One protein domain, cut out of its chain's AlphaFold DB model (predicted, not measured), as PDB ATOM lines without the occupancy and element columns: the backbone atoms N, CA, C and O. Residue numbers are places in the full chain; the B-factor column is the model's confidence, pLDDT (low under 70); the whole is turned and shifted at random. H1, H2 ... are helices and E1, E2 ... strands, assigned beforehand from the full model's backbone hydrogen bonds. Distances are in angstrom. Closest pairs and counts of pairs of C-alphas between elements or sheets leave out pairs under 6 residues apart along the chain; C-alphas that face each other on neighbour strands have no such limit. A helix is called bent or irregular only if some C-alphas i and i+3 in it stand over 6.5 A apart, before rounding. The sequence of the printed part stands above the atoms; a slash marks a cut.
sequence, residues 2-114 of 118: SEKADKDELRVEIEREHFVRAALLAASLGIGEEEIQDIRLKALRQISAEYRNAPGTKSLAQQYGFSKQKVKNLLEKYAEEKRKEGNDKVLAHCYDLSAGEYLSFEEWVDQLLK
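What this domain is: This is residues 2 to 114 of the 118 residues of an uncharacterized protein of Desulfobacteraceae bacterium (UniProt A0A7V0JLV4). Four helices, H1 to H4, fold back and forth as successive hairpins along an elongated body, and H5 crosses H3 steeply toward the other end. H7 packs side by side with H5, and the small strand hairpin E1 and E2 sits beyond it at that end, with the short H6 near the end of H3. The printed part has 113 residues, with named elements in the order H1 H2 H3 H4 H5 H6 E1 E2 H7: seven helices and two strands in one antiparallel sheet, E1 - E2. The class is mostly helix. The whole is compact by its radius of gyration of the C-alphas, 15.3 A, yet elongated in outline, with spans of 50 by 29 by 22 A.

Where its parts are: Find C-alpha 3 at (-8.296, 2.109, 39.751); from there H1, residues 3 to 15, runs 18.7 A. Next come H2, residues 19 to 28, 14.0 A, and H3, residues 33 to 50, 24.8 A, which ends at C-alpha 50 at (-16.849, 18.250, 12.950). H3 is neither bent nor irregular, but only just: C-alphas 47 and 50 are 6.1 A apart. Read on to H4, residues 54 to 63, 14.3 A, H5, residues 68 to 84, 24.6 A, and H6, residues 88 to 91, 5.2 A. Then look for E1, residues 94 to 96, and E2, residues 101 to 103, each 6.2 A. H7, residues 105 to 114, 14.3 A, ends at C-alpha 114 at (-9.989, 9.665, -3.292).

How they stand to each other: Start at the hub, H3, which touches H2, H4, H5 and H6. H2 and H3 form a hairpin at a shallow tilt of 19 degrees; their closest C-alphas, Phe 19 and Ala 43, are 4.7 A apart. H1 and H2, also a hairpin, touch through residues 10 to 14 of H1 alone, closest at Glu 13 and Ala 22, C-alphas 5.4 A apart. H3 and H4 are a hairpin at 10 degrees, a shallow tilt, closest at the C-alphas of Ser 48 and Thr 57, 5.5 A. H5 touches H3 and is about perpendicular to it, only just, at 70.3 degrees; the closest C-alphas are Arg 45 and Leu 75, 6.9 A. H3 and H6 only just touch, with 3 pairs of C-alphas within 8 A, closest at Glu 50 and Val 90, 6.3 A. H5 and H7 touch and run opposite ways at a shallow tilt of 1 degree, closest at the C-alphas of Lys 68 and Leu 113, 7.0 A. In the hairpin E1 and E2, N 94 and O 103 are within hydrogen-bond range at 2.9 A, as are N 103 and O 94 at 2.8 A. Every O i to N i+4 pair is within range in H1, H2, H3, H4, H5 and H7; H6 is too short for one.

The domain as a whole: The C-alphas farthest apart, Ser 2 and Glu 101, are 50.4 A apart. The printed part has no cut, and its links between named elements are tight. The mean pLDDT of the printed part is 93.8, and no printed residue is under 70.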
ATOM      1  N   SER A   2      -4.902   4.934  41.734       75.62
ATOM      2  CA  SER A   2      -5.984   4.040  42.174       75.62
ATOM      3  C   SER A   2      -6.909   3.761  40.988       75.62
ATOM      4  O   SER A   2      -7.238   4.693  40.261       75.62
ATOM      5  N   GLU A   3      -7.380   2.521  40.832       74.12
ATOM      6  CA  GLU A   3      -8.296   2.109  39.751       74.12
ATOM      7  C   GLU A   3      -9.542   3.014  39.650       74.12
ATOM      8  O   GLU A   3     -10.086   3.245  38.572       74.12
ATOM      9  N   LYS A   4      -9.980   3.577  40.784       77.06
ATOM     10  CA  LYS A   4     -11.088   4.534  40.838       77.06
ATOM     11  C   LYS A   4     -10.719   5.886  40.218       77.06
ATOM     12  O   LYS A   4     -11.527   6.448  39.490       77.06
ATOM     13  N   ALA A   5      -9.514   6.385  40.494       81.38
ATOM     14  CA  ALA A   5      -9.042   7.659  39.957       81.38
ATOM     15  C   ALA A   5      -8.891   7.601  38.430       81.38
ATOM     16  O   ALA A   5      -9.264   8.548  37.745       81.38
ATOM     17  N   ASP A   6      -8.426   6.469  37.900       85.25
ATOM     18  CA  ASP A   6      -8.219   6.322  36.461       85.25
ATOM     19  C   ASP A   6      -9.553   6.176  35.694       85.25
ATOM     20  O   ASP A   6      -9.725   6.728  34.606       85.25
ATOM     21  N   LYS A   7     -10.550   5.496  36.284       86.88
ATOM     22  CA  LYS A   7     -11.924   5.440  35.743       86.88
ATOM     23  C   LYS A   7     -12.618   6.806  35.774       86.88
ATOM     24  O   LYS A   7     -13.356   7.136  34.845       86.88
ATOM     25  N   ASP A   8     -12.371   7.603  36.813       91.88
ATOM     26  CA  ASP A   8     -12.860   8.982  36.885       91.88
ATOM     27  C   ASP A   8     -12.199   9.869  35.806       91.88
ATOM     28  O   ASP A   8     -12.906  10.649  35.169       91.88
ATOM     29  N   GLU A   9     -10.892   9.716  35.534       93.69
ATOM     30  CA  GLU A   9     -10.201  10.424  34.435       93.69
ATOM     31  C   GLU A   9     -10.805  10.067  33.070       93.69
ATOM     32  O   GLU A   9     -11.136  10.961  32.292       93.69
ATOM     33  N   LEU A  10     -11.032   8.776  32.797       94.50
ATOM     34  CA  LEU A  10     -11.671   8.335  31.554       94.50
ATOM     35  C   LEU A  10     -13.049   8.982  31.361       94.50
ATOM     36  O   LEU A  10     -13.348   9.475  30.272       94.50
ATOM     37  N   ARG A  11     -13.883   9.013  32.411       95.19
ATOM     38  CA  ARG A  11     -15.200   9.663  32.348       95.19
ATOM     39  C   ARG A  11     -15.070  11.148  32.012       95.19
ATOM     40  O   ARG A  11     -15.783  11.624  31.136       95.19
ATOM     41  N   VAL A  12     -14.148  11.857  32.664       96.50
ATOM     42  CA  VAL A  12     -13.921  13.291  32.422       96.50
ATOM     43  C   VAL A  12     -13.510  13.556  30.975       96.50
ATOM     44  O   VAL A  12     -14.011  14.494  30.361       96.50
ATOM     45  N   GLU A  13     -12.631  12.735  30.399       96.81
ATOM     46  CA  GLU A  13     -12.216  12.909  29.003       96.81
ATOM     47  C   GLU A  13     -13.358  12.617  28.015       96.81
ATOM     48  O   GLU A  13     -13.455  13.282  26.987       96.81
ATOM     49  N   ILE A  14     -14.268  11.688  28.333       96.06
ATOM     50  CA  ILE A  14     -15.482  11.446  27.533       96.06
ATOM     51  C   ILE A  14     -16.455  12.628  27.635       96.06
ATOM     52  O   ILE A  14     -16.977  13.069  26.616       96.06
ATOM     53  N   GLU A  15     -16.684  13.157  28.839       96.19
ATOM     54  CA  GLU A  15     -17.565  14.313  29.075       96.19
ATOM     55  C   GLU A  15     -17.058  15.586  28.387       96.19
ATOM     56  O   GLU A  15     -17.850  16.427  27.972       96.19
ATOM     57  N   ARG A  16     -15.736  15.716  28.240       96.31
ATOM     58  CA  ARG A  16     -15.084  16.797  27.488       96.31
ATOM     59  C   ARG A  16     -14.998  16.536  25.986       96.31
ATOM     60  O   ARG A  16     -14.400  17.336  25.277       96.31
ATOM     61  N   GLU A  17     -15.537  15.414  25.514       95.94
ATOM     62  CA  GLU A  17     -15.468  14.978  24.116       95.94
ATOM     63  C   GLU A  17     -14.028  14.825  23.595       95.94
ATOM     64  O   GLU A  17     -13.768  14.869  22.395       95.94
ATOM     65  N   HIS A  18     -13.065  14.588  24.487       96.81
ATOM     66  CA  HIS A  18     -11.673  14.316  24.144       96.81
ATOM     67  C   HIS A  18     -11.495  12.842  23.757       96.81
ATOM     68  O   HIS A  18     -10.707  12.095  24.346       96.81
ATOM     69  N   PHE A  19     -12.238  12.385  22.750       97.62
ATOM     70  CA  PHE A  19     -12.390  10.957  22.468       97.62
ATOM     71  C   PHE A  19     -11.083  10.250  22.081       97.62
ATOM     72  O   PHE A  19     -10.911   9.078  22.401       97.62
ATOM     73  N   VAL A  20     -10.127  10.939  21.447       96.44
ATOM     74  CA  VAL A  20      -8.795  10.361  21.164       96.44
ATOM     75  C   VAL A  20      -8.053  10.043  22.468       96.44
ATOM     76  O   VAL A  20      -7.499   8.954  22.623       96.44
ATOM     77  N   ARG A  21      -8.084  10.967  23.437       96.50
ATOM     78  CA  ARG A  21      -7.480  10.769  24.759       96.50
ATOM     79  C   ARG A  21      -8.233   9.700  25.547       96.50
ATOM     80  O   ARG A  21      -7.593   8.827  26.128       96.50
ATOM     81  N   ALA A  22      -9.563   9.726  25.510       97.25
ATOM     82  CA  ALA A  22     -10.403   8.722  26.153       97.25
ATOM     83  C   ALA A  22     -10.142   7.307  25.605       97.25
ATOM     84  O   ALA A  22     -10.033   6.370  26.387       97.25
ATOM     85  N   ALA A  23      -9.966   7.137  24.287       96.69
ATOM     86  CA  ALA A  23      -9.660   5.835  23.688       96.69
ATOM     87  C   ALA A  23      -8.309   5.285  24.171       96.69
ATOM     88  O   ALA A  23      -8.185   4.094  24.460       96.69
ATOM     89  N   LEU A  24      -7.303   6.157  24.293       95.31
ATOM     90  CA  LEU A  24      -5.987   5.793  24.818       95.31
ATOM     91  C   LEU A  24      -6.055   5.405  26.302       95.31
ATOM     92  O   LEU A  24      -5.476   4.392  26.693       95.31
ATOM     93  N   LEU A  25      -6.793   6.169  27.113       95.50
ATOM     94  CA  LEU A  25      -7.013   5.851  28.526       95.50
ATOM     95  C   LEU A  25      -7.758   4.522  28.690       95.50
ATOM     96  O   LEU A  25      -7.295   3.661  29.433       95.50
ATOM     97  N   ALA A  26      -8.846   4.307  27.947       95.00
ATOM     98  CA  ALA A  26      -9.618   3.067  27.987       95.00
ATOM     99  C   ALA A  26      -8.751   1.840  27.652       95.00
ATOM    100  O   ALA A  26      -8.770   0.856  28.391       95.00
ATOM    101  N   ALA A  27      -7.918   1.926  26.609       93.38
ATOM    102  CA  ALA A  27      -6.970   0.863  26.272       93.38
ATOM    103  C   ALA A  27      -5.952   0.606  27.393       93.38
ATOM    104  O   ALA A  27      -5.675  -0.546  27.723       93.38
ATOM    105  N   SER A  28      -5.425   1.664  28.020       93.44
ATOM    106  CA  SER A  28      -4.467   1.529  29.127       93.44
ATOM    107  C   SER A  28      -5.077   0.912  30.391       93.44
ATOM    108  O   SER A  28      -4.372   0.261  31.157       93.44
ATOM    109  N   LEU A  29      -6.389   1.075  30.579       93.50
ATOM    110  CA  LEU A  29      -7.142   0.540  31.713       93.50
ATOM    111  C   LEU A  29      -7.648  -0.889  31.502       93.50
ATOM    112  O   LEU A  29      -8.310  -1.428  32.387       93.50
ATOM    113  N   GLY A  30      -7.351  -1.508  30.354       91.44
ATOM    114  CA  GLY A  30      -7.835  -2.853  30.041       91.44
ATOM    115  C   GLY A  30      -9.356  -2.922  29.902       91.44
ATOM    116  O   GLY A  30      -9.950  -3.964  30.178       91.44
ATOM    117  N   ILE A  31      -9.985  -1.809  29.512       93.06
ATOM    118  CA  ILE A  31     -11.407  -1.758  29.172       93.06
ATOM    119  C   ILE A  31     -11.679  -2.709  27.996       93.06
ATOM    120  O   ILE A  31     -10.791  -2.988  27.188       93.06
ATOM    121  N   GLY A  32     -12.900  -3.241  27.909       93.31
ATOM    122  CA  GLY A  32     -13.265  -4.179  26.851       93.31
ATOM    123  C   GLY A  32     -13.098  -3.569  25.456       93.31
ATOM    124  O   GLY A  32     -13.391  -2.392  25.240       93.31
ATOM    125  N   GLU A  33     -12.669  -4.382  24.487       93.69
ATOM    126  CA  GLU A  33     -12.425  -3.912  23.114       93.69
ATOM    127  C   GLU A  33     -13.679  -3.295  22.480       93.69
ATOM    128  O   GLU A  33     -13.569  -2.338  21.727       93.69
ATOM    129  N   GLU A  34     -14.878  -3.784  22.814       94.94
ATOM    130  CA  GLU A  34     -16.141  -3.216  22.323       94.94
ATOM    131  C   GLU A  34     -16.348  -1.760  22.776       94.94
ATOM    132  O   GLU A  34     -16.699  -0.900  21.967       94.94
ATOM    133  N   GLU A  35     -16.064  -1.457  24.042       94.00
ATOM    134  CA  GLU A  35     -16.185  -0.102  24.590       94.00
ATOM    135  C   GLU A  35     -15.089   0.817  24.034       94.00
ATOM    136  O   GLU A  35     -15.360   1.957  23.648       94.00
ATOM    137  N   ILE A  36     -13.856   0.311  23.904       96.44
ATOM    138  CA  ILE A  36     -12.762   1.040  23.246       96.44
ATOM    139  C   ILE A  36     -13.142   1.358  21.794       96.44
ATOM    140  O   ILE A  36     -12.933   2.482  21.332       96.44
ATOM    141  N   GLN A  37     -13.721   0.395  21.076       96.31
ATOM    142  CA  GLN A  37     -14.161   0.554  19.693       96.31
ATOM    143  C   GLN A  37     -15.211   1.665  19.567       96.31
ATOM    144  O   GLN A  37     -15.112   2.481  18.651       96.31
ATOM    145  N   ASP A  38     -16.183   1.749  20.480       96.31
ATOM    146  CA  ASP A  38     -17.180   2.829  20.482       96.31
ATOM    147  C   ASP A  38     -16.526   4.212  20.643       96.31
ATOM    148  O   ASP A  38     -16.792   5.132  19.862       96.31
ATOM    149  N   ILE A  39     -15.585   4.348  21.584       97.56
ATOM    150  CA  ILE A  39     -14.849   5.604  21.792       97.56
ATOM    151  C   ILE A  39     -14.003   5.953  20.556       97.56
ATOM    152  O   ILE A  39     -13.989   7.104  20.114       97.56
ATOM    153  N   ARG A  40     -13.344   4.966  19.937       98.00
ATOM    154  CA  ARG A  40     -12.586   5.147  18.687       98.00
ATOM    155  C   ARG A  40     -13.473   5.622  17.537       98.00
ATOM    156  O   ARG A  40     -13.062   6.496  16.774       98.00
ATOM    157  N   LEU A  41     -14.689   5.087  17.413       97.38
ATOM    158  CA  LEU A  41     -15.655   5.523  16.401       97.38
ATOM    159  C   LEU A  41     -16.130   6.959  16.654       97.38
ATOM    160  O   LEU A  41     -16.245   7.725  15.698       97.38
ATOM    161  N   LYS A  42     -16.351   7.352  17.915       97.00
ATOM    162  CA  LYS A  42     -16.658   8.747  18.289       97.00
ATOM    163  C   LYS A  42     -15.509   9.691  17.938       97.00
ATOM    164  O   LYS A  42     -15.740  10.696  17.273       97.00
ATOM    165  N   ALA A  43     -14.275   9.319  18.276       97.88
ATOM    166  CA  ALA A  43     -13.081  10.084  17.918       97.88
ATOM    167  C   ALA A  43     -12.949  10.265  16.400       97.88
ATOM    168  O   ALA A  43     -12.685  11.369  15.925       97.88
ATOM    169  N   LEU A  44     -13.177   9.193  15.631       97.69
ATOM    170  CA  LEU A  44     -13.107   9.249  14.176       97.69
ATOM    171  C   LEU A  44     -14.207  10.141  13.587       97.69
ATOM    172  O   LEU A  44     -13.937  10.924  12.680       97.69
ATOM    173  N   ARG A  45     -15.434  10.067  14.115       95.62
ATOM    174  CA  ARG A  45     -16.535  10.951  13.704       95.62
ATOM    175  C   ARG A  45     -16.198  12.413  13.962       95.62
ATOM    176  O   ARG A  45     -16.339  13.208  13.044       95.62
ATOM    177  N   GLN A  46     -15.707  12.747  15.150       95.50
ATOM    178  CA  GLN A  46     -15.383  14.123  15.524       95.50
ATOM    179  C   GLN A  46     -14.319  14.724  14.592       95.50
ATOM    180  O   GLN A  46     -14.552  15.748  13.948       95.50
ATOM    181  N   ILE A  47     -13.178  14.043  14.423       96.06
ATOM    182  CA  ILE A  47     -12.093  14.556  13.570       96.06
ATOM    183  C   ILE A  47     -12.495  14.670  12.090       96.06
ATOM    184  O   ILE A  47     -12.032  15.575  11.393       96.06
ATOM    185  N   SER A  48     -13.375  13.782  11.622       94.69
ATOM    186  CA  SER A  48     -13.828  13.770  10.229       94.69
ATOM    187  C   SER A  48     -14.939  14.783   9.984       94.69
ATOM    188  O   SER A  48     -14.823  15.626   9.107       94.69
ATOM    189  N   ALA A  49     -16.034  14.687  10.732       92.38
ATOM    190  CA  ALA A  49     -17.274  15.385  10.436       92.38
ATOM    191  C   ALA A  49     -17.314  16.790  11.036       92.38
ATOM    192  O   ALA A  49     -17.771  17.716  10.372       92.38
ATOM    193  N   GLU A  50     -16.806  16.959  12.256       90.69
ATOM    194  CA  GLU A  50     -16.849  18.250  12.950       90.69
ATOM    195  C   GLU A  50     -15.649  19.119  12.581       90.69
ATOM    196  O   GLU A  50     -15.796  20.324  12.388       90.69
ATOM    197  N   TYR A  51     -14.465  18.513  12.442       92.56
ATOM    198  CA  TYR A  51     -13.230  19.253  12.152       92.56
ATOM    199  C   TYR A  51     -12.803  19.215  10.686       92.56
ATOM    200  O   TYR A  51     -11.870  19.931  10.325       92.56
ATOM    201  N   ARG A  52     -13.440  18.387   9.842       93.25
ATOM    202  CA  ARG A  52     -13.104  18.234   8.411       93.25
ATOM    203  C   ARG A  52     -11.612  18.002   8.164       93.25
ATOM    204  O   ARG A  52     -11.041  18.443   7.169       93.25
ATOM    205  N   ASN A  53     -10.961  17.279   9.074       94.00
ATOM    206  CA  ASN A  53      -9.522  17.069   9.038       94.00
ATOM    207  C   ASN A  53      -9.202  15.745   8.336       94.00
ATOM    208  O   ASN A  53      -9.127  14.692   8.972       94.00
ATOM    209  N   ALA A  54      -9.009  15.795   7.016       93.94
ATOM    210  CA  ALA A  54      -8.753  14.602   6.215       93.94
ATOM    211  C   ALA A  54      -7.437  13.877   6.589       93.94
ATOM    212  O   ALA A  54      -7.486  12.665   6.832       93.94
ATOM    213  N   PRO A  55      -6.282  14.564   6.746       93.88
ATOM    214  CA  PRO A  55      -5.039  13.912   7.170       93.88
ATOM    215  C   PRO A  55      -5.154  13.240   8.544       93.88
ATOM    216  O   PRO A  55      -4.723  12.100   8.730       93.88
ATOM    217  N   GLY A  56      -5.778  13.929   9.502       95.25
ATOM    218  CA  GLY A  56      -6.021  13.412  10.845       95.25
ATOM    219  C   GLY A  56      -6.965  12.213  10.839       95.25
ATOM    220  O   GLY A  56      -6.683  11.214  11.493       95.25
ATOM    221  N   THR A  57      -8.030  12.271  10.041       96.62
ATOM    222  CA  THR A  57      -8.976  11.163   9.845       96.62
ATOM    223  C   THR A  57      -8.272   9.913   9.333       96.62
ATOM    224  O   THR A  57      -8.440   8.835   9.903       96.62
ATOM    225  N   LYS A  58      -7.448  10.052   8.288       95.88
ATOM    226  CA  LYS A  58      -6.687   8.939   7.709       95.88
ATOM    227  C   LYS A  58      -5.718   8.336   8.726       95.88
ATOM    228  O   LYS A  58      -5.740   7.126   8.939       95.88
ATOM    229  N   SER A  59      -4.914   9.172   9.385       96.31
ATOM    230  CA  SER A  59      -3.950   8.723  10.399       96.31
ATOM    231  C   SER A  59      -4.641   7.999  11.556       96.31
ATOM    232  O   SER A  59      -4.231   6.908  11.949       96.31
ATOM    233  N   LEU A  60      -5.744   8.557  12.060       97.50
ATOM    234  CA  LEU A  60      -6.483   7.976  13.175       97.50
ATOM    235  C   LEU A  60      -7.170   6.658  12.790       97.50
ATOM    236  O   LEU A  60      -7.111   5.687  13.540       97.50
ATOM    237  N   ALA A  61      -7.768   6.586  11.598       97.62
ATOM    238  CA  ALA A  61      -8.357   5.353  11.081       97.62
ATOM    239  C   ALA A  61      -7.316   4.232  10.959       97.62
ATOM    240  O   ALA A  61      -7.591   3.103  11.358       97.62
ATOM    241  N   GLN A  62      -6.115   4.545  10.464       96.31
ATOM    242  CA  GLN A  62      -5.014   3.585  10.370       96.31
ATOM    243  C   GLN A  62      -4.563   3.098  11.753       96.31
ATOM    244  O   GLN A  62      -4.419   1.892  11.946       96.31
ATOM    245  N   GLN A  63      -4.413   4.003  12.726       96.38
ATOM    246  CA  GLN A  63      -4.068   3.644  14.110       96.38
ATOM    247  C   GLN A  63      -5.101   2.708  14.750       96.38
ATOM    248  O   GLN A  63      -4.743   1.841  15.544       96.38
ATOM    249  N   TYR A  64      -6.376   2.857  14.392       96.50
ATOM    250  CA  TYR A  64      -7.469   2.019  14.887       96.50
ATOM    251  C   TYR A  64      -7.738   0.775  14.030       96.50
ATOM    252  O   TYR A  64      -8.645   0.006  14.342       96.50
ATOM    253  N   GLY A  65      -6.983   0.559  12.948       96.19
ATOM    254  CA  GLY A  65      -7.189  -0.575  12.043       96.19
ATOM    255  C   GLY A  65      -8.494  -0.504  11.240       96.19
ATOM    256  O   GLY A  65      -9.008  -1.527  10.789       96.19
ATOM    257  N   PHE A  66      -9.063   0.689  11.056       97.00
ATOM    258  CA  PHE A  66     -10.282   0.878  10.279       97.00
ATOM    259  C   PHE A  66      -9.983   0.956   8.784       97.00
ATOM    260  O   PHE A  66      -9.150   1.735   8.321       97.00
ATOM    261  N   SER A  67     -10.713   0.158   8.007       96.38
ATOM    262  CA  SER A  67     -10.620   0.190   6.552       96.38
ATOM    263  C   SER A  67     -11.261   1.452   5.973       96.38
ATOM    264  O   SER A  67     -12.191   2.021   6.551       96.38
ATOM    265  N   LYS A  68     -10.839   1.825   4.762       96.69
ATOM    266  CA  LYS A  68     -11.475   2.871   3.945       96.69
ATOM    267  C   LYS A  68     -13.003   2.731   3.903       96.69
ATOM    268  O   LYS A  68     -13.729   3.693   4.133       96.69
ATOM    269  N   GLN A  69     -13.495   1.510   3.670       97.19
ATOM    270  CA  GLN A  69     -14.931   1.222   3.618       97.19
ATOM    271  C   GLN A  69     -15.616   1.420   4.975       97.19
ATOM    272  O   GLN A  69     -16.742   1.908   5.032       97.19
ATOM    273  N   LYS A  70     -14.946   1.062   6.080       96.94
ATOM    274  CA  LYS A  70     -15.477   1.284   7.429       96.94
ATOM    275  C   LYS A  70     -15.646   2.777   7.706       96.94
ATOM    276  O   LYS A  70     -16.681   3.157   8.245       96.94
ATOM    277  N   VAL A  71     -14.669   3.596   7.314       97.44
ATOM    278  CA  VAL A  71     -14.738   5.057   7.461       97.44
ATOM    279  C   VAL A  71     -15.850   5.640   6.600       97.44
ATOM    280  O   VAL A  71     -16.679   6.374   7.126       97.44
ATOM    281  N   LYS A  72     -15.950   5.240   5.326       97.50
ATOM    282  CA  LYS A  72     -17.056   5.649   4.448       97.50
ATOM    283  C   LYS A  72     -18.422   5.384   5.095       97.50
ATOM    284  O   LYS A  72     -19.182   6.319   5.330       97.50
ATOM    285  N   ASN A  73     -18.681   4.133   5.479       97.62
ATOM    286  CA  ASN A  73     -19.958   3.737   6.076       97.62
ATOM    287  C   ASN A  73     -20.247   4.491   7.385       97.62
ATOM    288  O   ASN A  73     -21.399   4.783   7.695       97.62
ATOM    289  N   LEU A  74     -19.211   4.776   8.182       97.19
ATOM    290  CA  LEU A  74     -19.346   5.526   9.428       97.19
ATOM    291  C   LEU A  74     -19.841   6.954   9.177       97.19
ATOM    292  O   LEU A  74     -20.719   7.420   9.903       97.19
ATOM    293  N   LEU A  75     -19.269   7.625   8.176       97.00
ATOM    294  CA  LEU A  75     -19.572   9.017   7.844       97.00
ATOM    295  C   LEU A  75     -20.915   9.155   7.127       97.00
ATOM    296  O   LEU A  75     -21.688  10.040   7.477       97.00
ATOM    297  N   GLU A  76     -21.238   8.243   6.209       96.25
ATOM    298  CA  GLU A  76     -22.556   8.195   5.560       96.25
ATOM    299  C   GLU A  76     -23.672   7.980   6.589       96.25
ATOM    300  O   GLU A  76     -24.656   8.720   6.607       96.25
ATOM    301  N   LYS A  77     -23.486   7.022   7.509       96.06
ATOM    302  CA  LYS A  77     -24.446   6.772   8.588       96.06
ATOM    303  C   LYS A  77     -24.597   7.989   9.502       96.06
ATOM    304  O   LYS A  77     -25.713   8.340   9.863       96.06
ATOM    305  N   TYR A  78     -23.490   8.640   9.860       94.38
ATOM    306  CA  TYR A  78     -23.524   9.852  10.679       94.38
ATOM    307  C   TYR A  78     -24.287  10.990   9.988       94.38
ATOM    308  O   TYR A  78     -25.109  11.651  10.620       94.38
ATOM    309  N   ALA A  79     -24.068  11.197   8.686       94.81
ATOM    310  CA  ALA A  79     -24.795  12.203   7.920       94.81
ATOM    311  C   ALA A  79     -26.302  11.904   7.867       94.81
ATOM    312  O   ALA A  79     -27.123  12.802   8.041       94.81
ATOM    313  N   GLU A  80     -26.681  10.639   7.684       95.31
ATOM    314  CA  GLU A  80     -28.084  10.220   7.736       95.31
ATOM    315  C   GLU A  80     -28.711  10.449   9.124       95.31
ATOM    316  O   GLU A  80     -29.826  10.964   9.218       95.31
ATOM    317  N   GLU A  81     -27.998  10.106  10.201       94.38
ATOM    318  CA  GLU A  81     -28.429  10.339  11.588       94.38
ATOM    319  C   GLU A  81     -28.668  11.835  11.845       94.38
ATOM    320  O   GLU A  81     -29.741  12.217  12.312       94.38
ATOM    321  N   LYS A  82     -27.723  12.700  11.460       93.56
ATOM    322  CA  LYS A  82     -27.829  14.151  11.683       93.56
ATOM    323  C   LYS A  82     -28.974  14.797  10.913       93.56
ATOM    324  O   LYS A  82     -29.671  15.639  11.477       93.56
ATOM    325  N   ARG A  83     -29.235  14.332   9.690       93.81
ATOM    326  CA  ARG A  83     -30.409  14.747   8.907       93.81
ATOM    327  C   ARG A  83     -31.718  14.366   9.574       93.81
ATOM    328  O   ARG A  83     -32.626  15.187   9.665       93.81
ATOM    329  N   LYS A  84     -31.817  13.136  10.085       94.81
ATOM    330  CA  LYS A  84     -33.010  12.675  10.816       94.81
ATOM    331  C   LYS A  84     -33.236  13.459  12.109       94.81
ATOM    332  O   LYS A  84     -34.381  13.697  12.475       94.81
ATOM    333  N   GLU A  85     -32.162  13.875  12.773       94.31
ATOM    334  CA  GLU A  85     -32.203  14.731  13.966       94.31
ATOM    335  C   GLU A  85     -32.524  16.206  13.649       94.31
ATOM    336  O   GLU A  85     -32.722  16.996  14.571       94.31
ATOM    337  N   GLY A  86     -32.563  16.603  12.370       91.94
ATOM    338  CA  GLY A  86     -32.706  18.002  11.954       91.94
ATOM    339  C   GLY A  86     -31.478  18.864  12.272       91.94
ATOM    340  O   GLY A  86     -31.566  20.092  12.286       91.94
ATOM    341  N   ASN A  87     -30.329  18.241  12.547       88.19
ATOM    342  CA  ASN A  87     -29.075  18.912  12.871       88.19
ATOM    343  C   ASN A  87     -28.144  18.959  11.652       88.19
ATOM    344  O   ASN A  87     -27.019  18.459  11.675       88.19
ATOM    345  N   ASP A  88     -28.605  19.597  10.581       86.06
ATOM    346  CA  ASP A  88     -27.858  19.675   9.318       86.06
ATOM    347  C   ASP A  88     -26.666  20.636   9.374       86.06
ATOM    348  O   ASP A  88     -25.829  20.652   8.473       86.06
ATOM    349  N   LYS A  89     -26.543  21.430  10.446       87.44
ATOM    350  CA  LYS A  89     -25.478  22.431  10.586       87.44
ATOM    351  C   LYS A  89     -24.084  21.803  10.529       87.44
ATOM    352  O   LYS A  89     -23.184  22.394   9.940       87.44
ATOM    353  N   VAL A  90     -23.903  20.615  11.107       85.00
ATOM    354  CA  VAL A  90     -22.615  19.896  11.068       85.00
ATOM    355  C   VAL A  90     -22.286  19.345   9.674       85.00
ATOM    356  O   VAL A  90     -21.134  19.041   9.382       85.00
ATOM    357  N   LEU A  91     -23.286  19.255   8.793       90.62
ATOM    358  CA  LEU A  91     -23.155  18.805   7.405       90.62
ATOM    359  C   LEU A  91     -23.077  19.971   6.414       90.62
ATOM    360  O   LEU A  91     -23.069  19.748   5.202       90.62
ATOM    361  N   ALA A  92     -23.030  21.210   6.912       90.38
ATOM    362  CA  ALA A  92     -22.908  22.392   6.078       90.38
ATOM    363  C   ALA A  92     -21.650  22.328   5.201       90.38
ATOM    364  O   ALA A  92     -20.674  21.630   5.506       90.38
ATOM    365  N   HIS A  93     -21.690  23.092   4.110       92.88
ATOM    366  CA  HIS A  93     -20.558  23.190   3.204       92.88
ATOM    367  C   HIS A  93     -19.340  23.733   3.955       92.88
ATOM    368  O   HIS A  93     -19.449  24.694   4.724       92.88
ATOM    369  N   CYS A  94     -18.181  23.129   3.725       91.19
ATOM    370  CA  CYS A  94     -16.928  23.517   4.352       91.19
ATOM    371  C   CYS A  94     -15.864  23.730   3.280       91.19
ATOM    372  O   CYS A  94     -15.815  22.987   2.302       91.19
ATOM    373  N   TYR A  95     -15.030  24.754   3.457       90.25
ATOM    374  CA  TYR A  95     -13.919  24.995   2.547       90.25
ATOM    375  C   TYR A  95     -12.870  23.900   2.715       90.25
ATOM    376  O   TYR A  95     -12.327  23.727   3.807       90.25
ATOM    377  N   ASP A  96     -12.577  23.188   1.634       90.81
ATOM    378  CA  ASP A  96     -11.526  22.188   1.605       90.81
ATOM    379  C   ASP A  96     -10.268  22.770   0.952       90.81
ATOM    380  O   ASP A  96     -10.268  23.175  -0.210       90.81
ATOM    381  N   LEU A  97      -9.168  22.805   1.710       86.50
ATOM    382  CA  LEU A  97      -7.896  23.367   1.245       86.50
ATOM    383  C   LEU A  97      -7.276  22.571   0.090       86.50
ATOM    384  O   LEU A  97      -6.530  23.144  -0.700       86.50
ATOM    385  N   SER A  98      -7.540  21.265   0.006       85.12
ATOM    386  CA  SER A  98      -6.959  20.404  -1.026       85.12
ATOM    387  C   SER A  98      -7.696  20.525  -2.361       85.12
ATOM    388  O   SER A  98      -7.054  20.504  -3.412       85.12
ATOM    389  N   ALA A  99      -9.018  20.712  -2.318       87.62
ATOM    390  CA  ALA A  99      -9.853  20.957  -3.491       87.62
ATOM    391  C   ALA A  99      -9.854  22.435  -3.922       87.62
ATOM    392  O   ALA A  99     -10.020  22.738  -5.100       87.62
ATOM    393  N   GLY A 100      -9.629  23.361  -2.984       92.25
ATOM    394  CA  GLY A 100      -9.635  24.801  -3.243       92.25
ATOM    395  C   GLY A 100     -11.036  25.419  -3.308       92.25
ATOM    396  O   GLY A 100     -11.168  26.568  -3.736       92.25
ATOM    397  N   GLU A 101     -12.071  24.701  -2.867       94.50
ATOM    398  CA  GLU A 101     -13.476  25.111  -2.944       94.50
ATOM    399  C   GLU A 101     -14.295  24.666  -1.719       94.50
ATOM    400  O   GLU A 101     -13.817  23.925  -0.859       94.50
ATOM    401  N   TYR A 102     -15.532  25.161  -1.609       95.44
ATOM    402  CA  TYR A 102     -16.470  24.719  -0.576       95.44
ATOM    403  C   TYR A 102     -17.149  23.426  -1.011       95.44
ATOM    404  O   TYR A 102     -17.885  23.422  -1.991       95.44
ATOM    405  N   LEU A 103     -16.952  22.366  -0.235       95.88
ATOM    406  CA  LEU A 103     -17.539  21.057  -0.478       95.88
ATOM    407  C   LEU A 103     -18.714  20.820   0.467       95.88
ATOM    408  O   LEU A 103     -18.649  21.152   1.656       95.88
ATOM    409  N   SER A 104     -19.771  20.197  -0.042       95.38
ATOM    410  CA  SER A 104     -20.783  19.536   0.780       95.38
ATOM    411  C   SER A 104     -20.161  18.425   1.635       95.38
ATOM    412  O   SER A 104     -18.994  18.046   1.477       95.38
ATOM    413  N   PHE A 105     -20.931  17.876   2.580       95.75
ATOM    414  CA  PHE A 105     -20.430  16.772   3.392       95.75
ATOM    415  C   PHE A 105     -20.035  15.560   2.550       95.75
ATOM    416  O   PHE A 105     -18.942  15.034   2.742       95.75
ATOM    417  N   GLU A 106     -20.887  15.176   1.606       95.38
ATOM    418  CA  GLU A 106     -20.675  14.066   0.681       95.38
ATOM    419  C   GLU A 106     -19.450  14.282  -0.206       95.38
ATOM    420  O   GLU A 106     -18.594  13.404  -0.279       95.38
ATOM    421  N   GLU A 107     -19.313  15.461  -0.816       96.00
ATOM    422  CA  GLU A 107     -18.165  15.775  -1.675       96.00
ATOM    423  C   GLU A 107     -16.850  15.745  -0.893       96.00
ATOM    424  O   GLU A 107     -15.842  15.230  -1.376       96.00
ATOM    425  N   TRP A 108     -16.859  16.236   0.348       96.44
ATOM    426  CA  TRP A 108     -15.695  16.147   1.222       96.44
ATOM    427  C   TRP A 108     -15.350  14.692   1.576       96.44
ATOM    428  O   TRP A 108     -14.175  14.326   1.594       96.44
ATOM    429  N   VAL A 109     -16.352  13.836   1.826       96.38
ATOM    430  CA  VAL A 109     -16.129  12.397   2.052       96.38
ATOM    431  C   VAL A 109     -15.542  11.747   0.801       96.38
ATOM    432  O   VAL A 109     -14.572  10.998   0.903       96.38
ATOM    433  N   ASP A 110     -16.065  12.053  -0.382       95.38
ATOM    434  CA  ASP A 110     -15.529  11.530  -1.637       95.38
ATOM    435  C   ASP A 110     -14.079  11.981  -1.865       95.38
ATOM    436  O   ASP A 110     -13.232  11.163  -2.243       95.38
ATOM    437  N   GLN A 111     -13.757  13.239  -1.551       93.94
ATOM    438  CA  GLN A 111     -12.394  13.766  -1.628       93.94
ATOM    439  C   GLN A 111     -11.452  13.059  -0.638       93.94
ATOM    440  O   GLN A 111     -10.391  12.574  -1.040       93.94
ATOM    441  N   LEU A 112     -11.867  12.892   0.624       94.56
ATOM    442  CA  LEU A 112     -11.135  12.116   1.634       94.56
ATOM    443  C   LEU A 112     -10.817  10.698   1.132       94.56
ATOM    444  O   LEU A 112      -9.705  10.194   1.299       94.56
ATOM    445  N   LEU A 113     -11.798  10.031   0.523       94.44
ATOM    446  CA  LEU A 113     -11.653   8.659   0.048       94.44
ATOM    447  C   LEU A 113     -10.804   8.567  -1.227       94.44
ATOM    448  O   LEU A 113     -10.113   7.564  -1.426       94.44
ATOM    449  N   LYS A 114     -10.831   9.583  -2.090       92.25
ATOM    450  CA  LYS A 114      -9.989   9.665  -3.292       92.25
ATOM    451  C   LYS A 114      -8.503   9.740  -2.945       92.25
ATOM    452  O   LYS A 114      -7.688   9.129  -3.636       92.25
TER     453      LYS A 114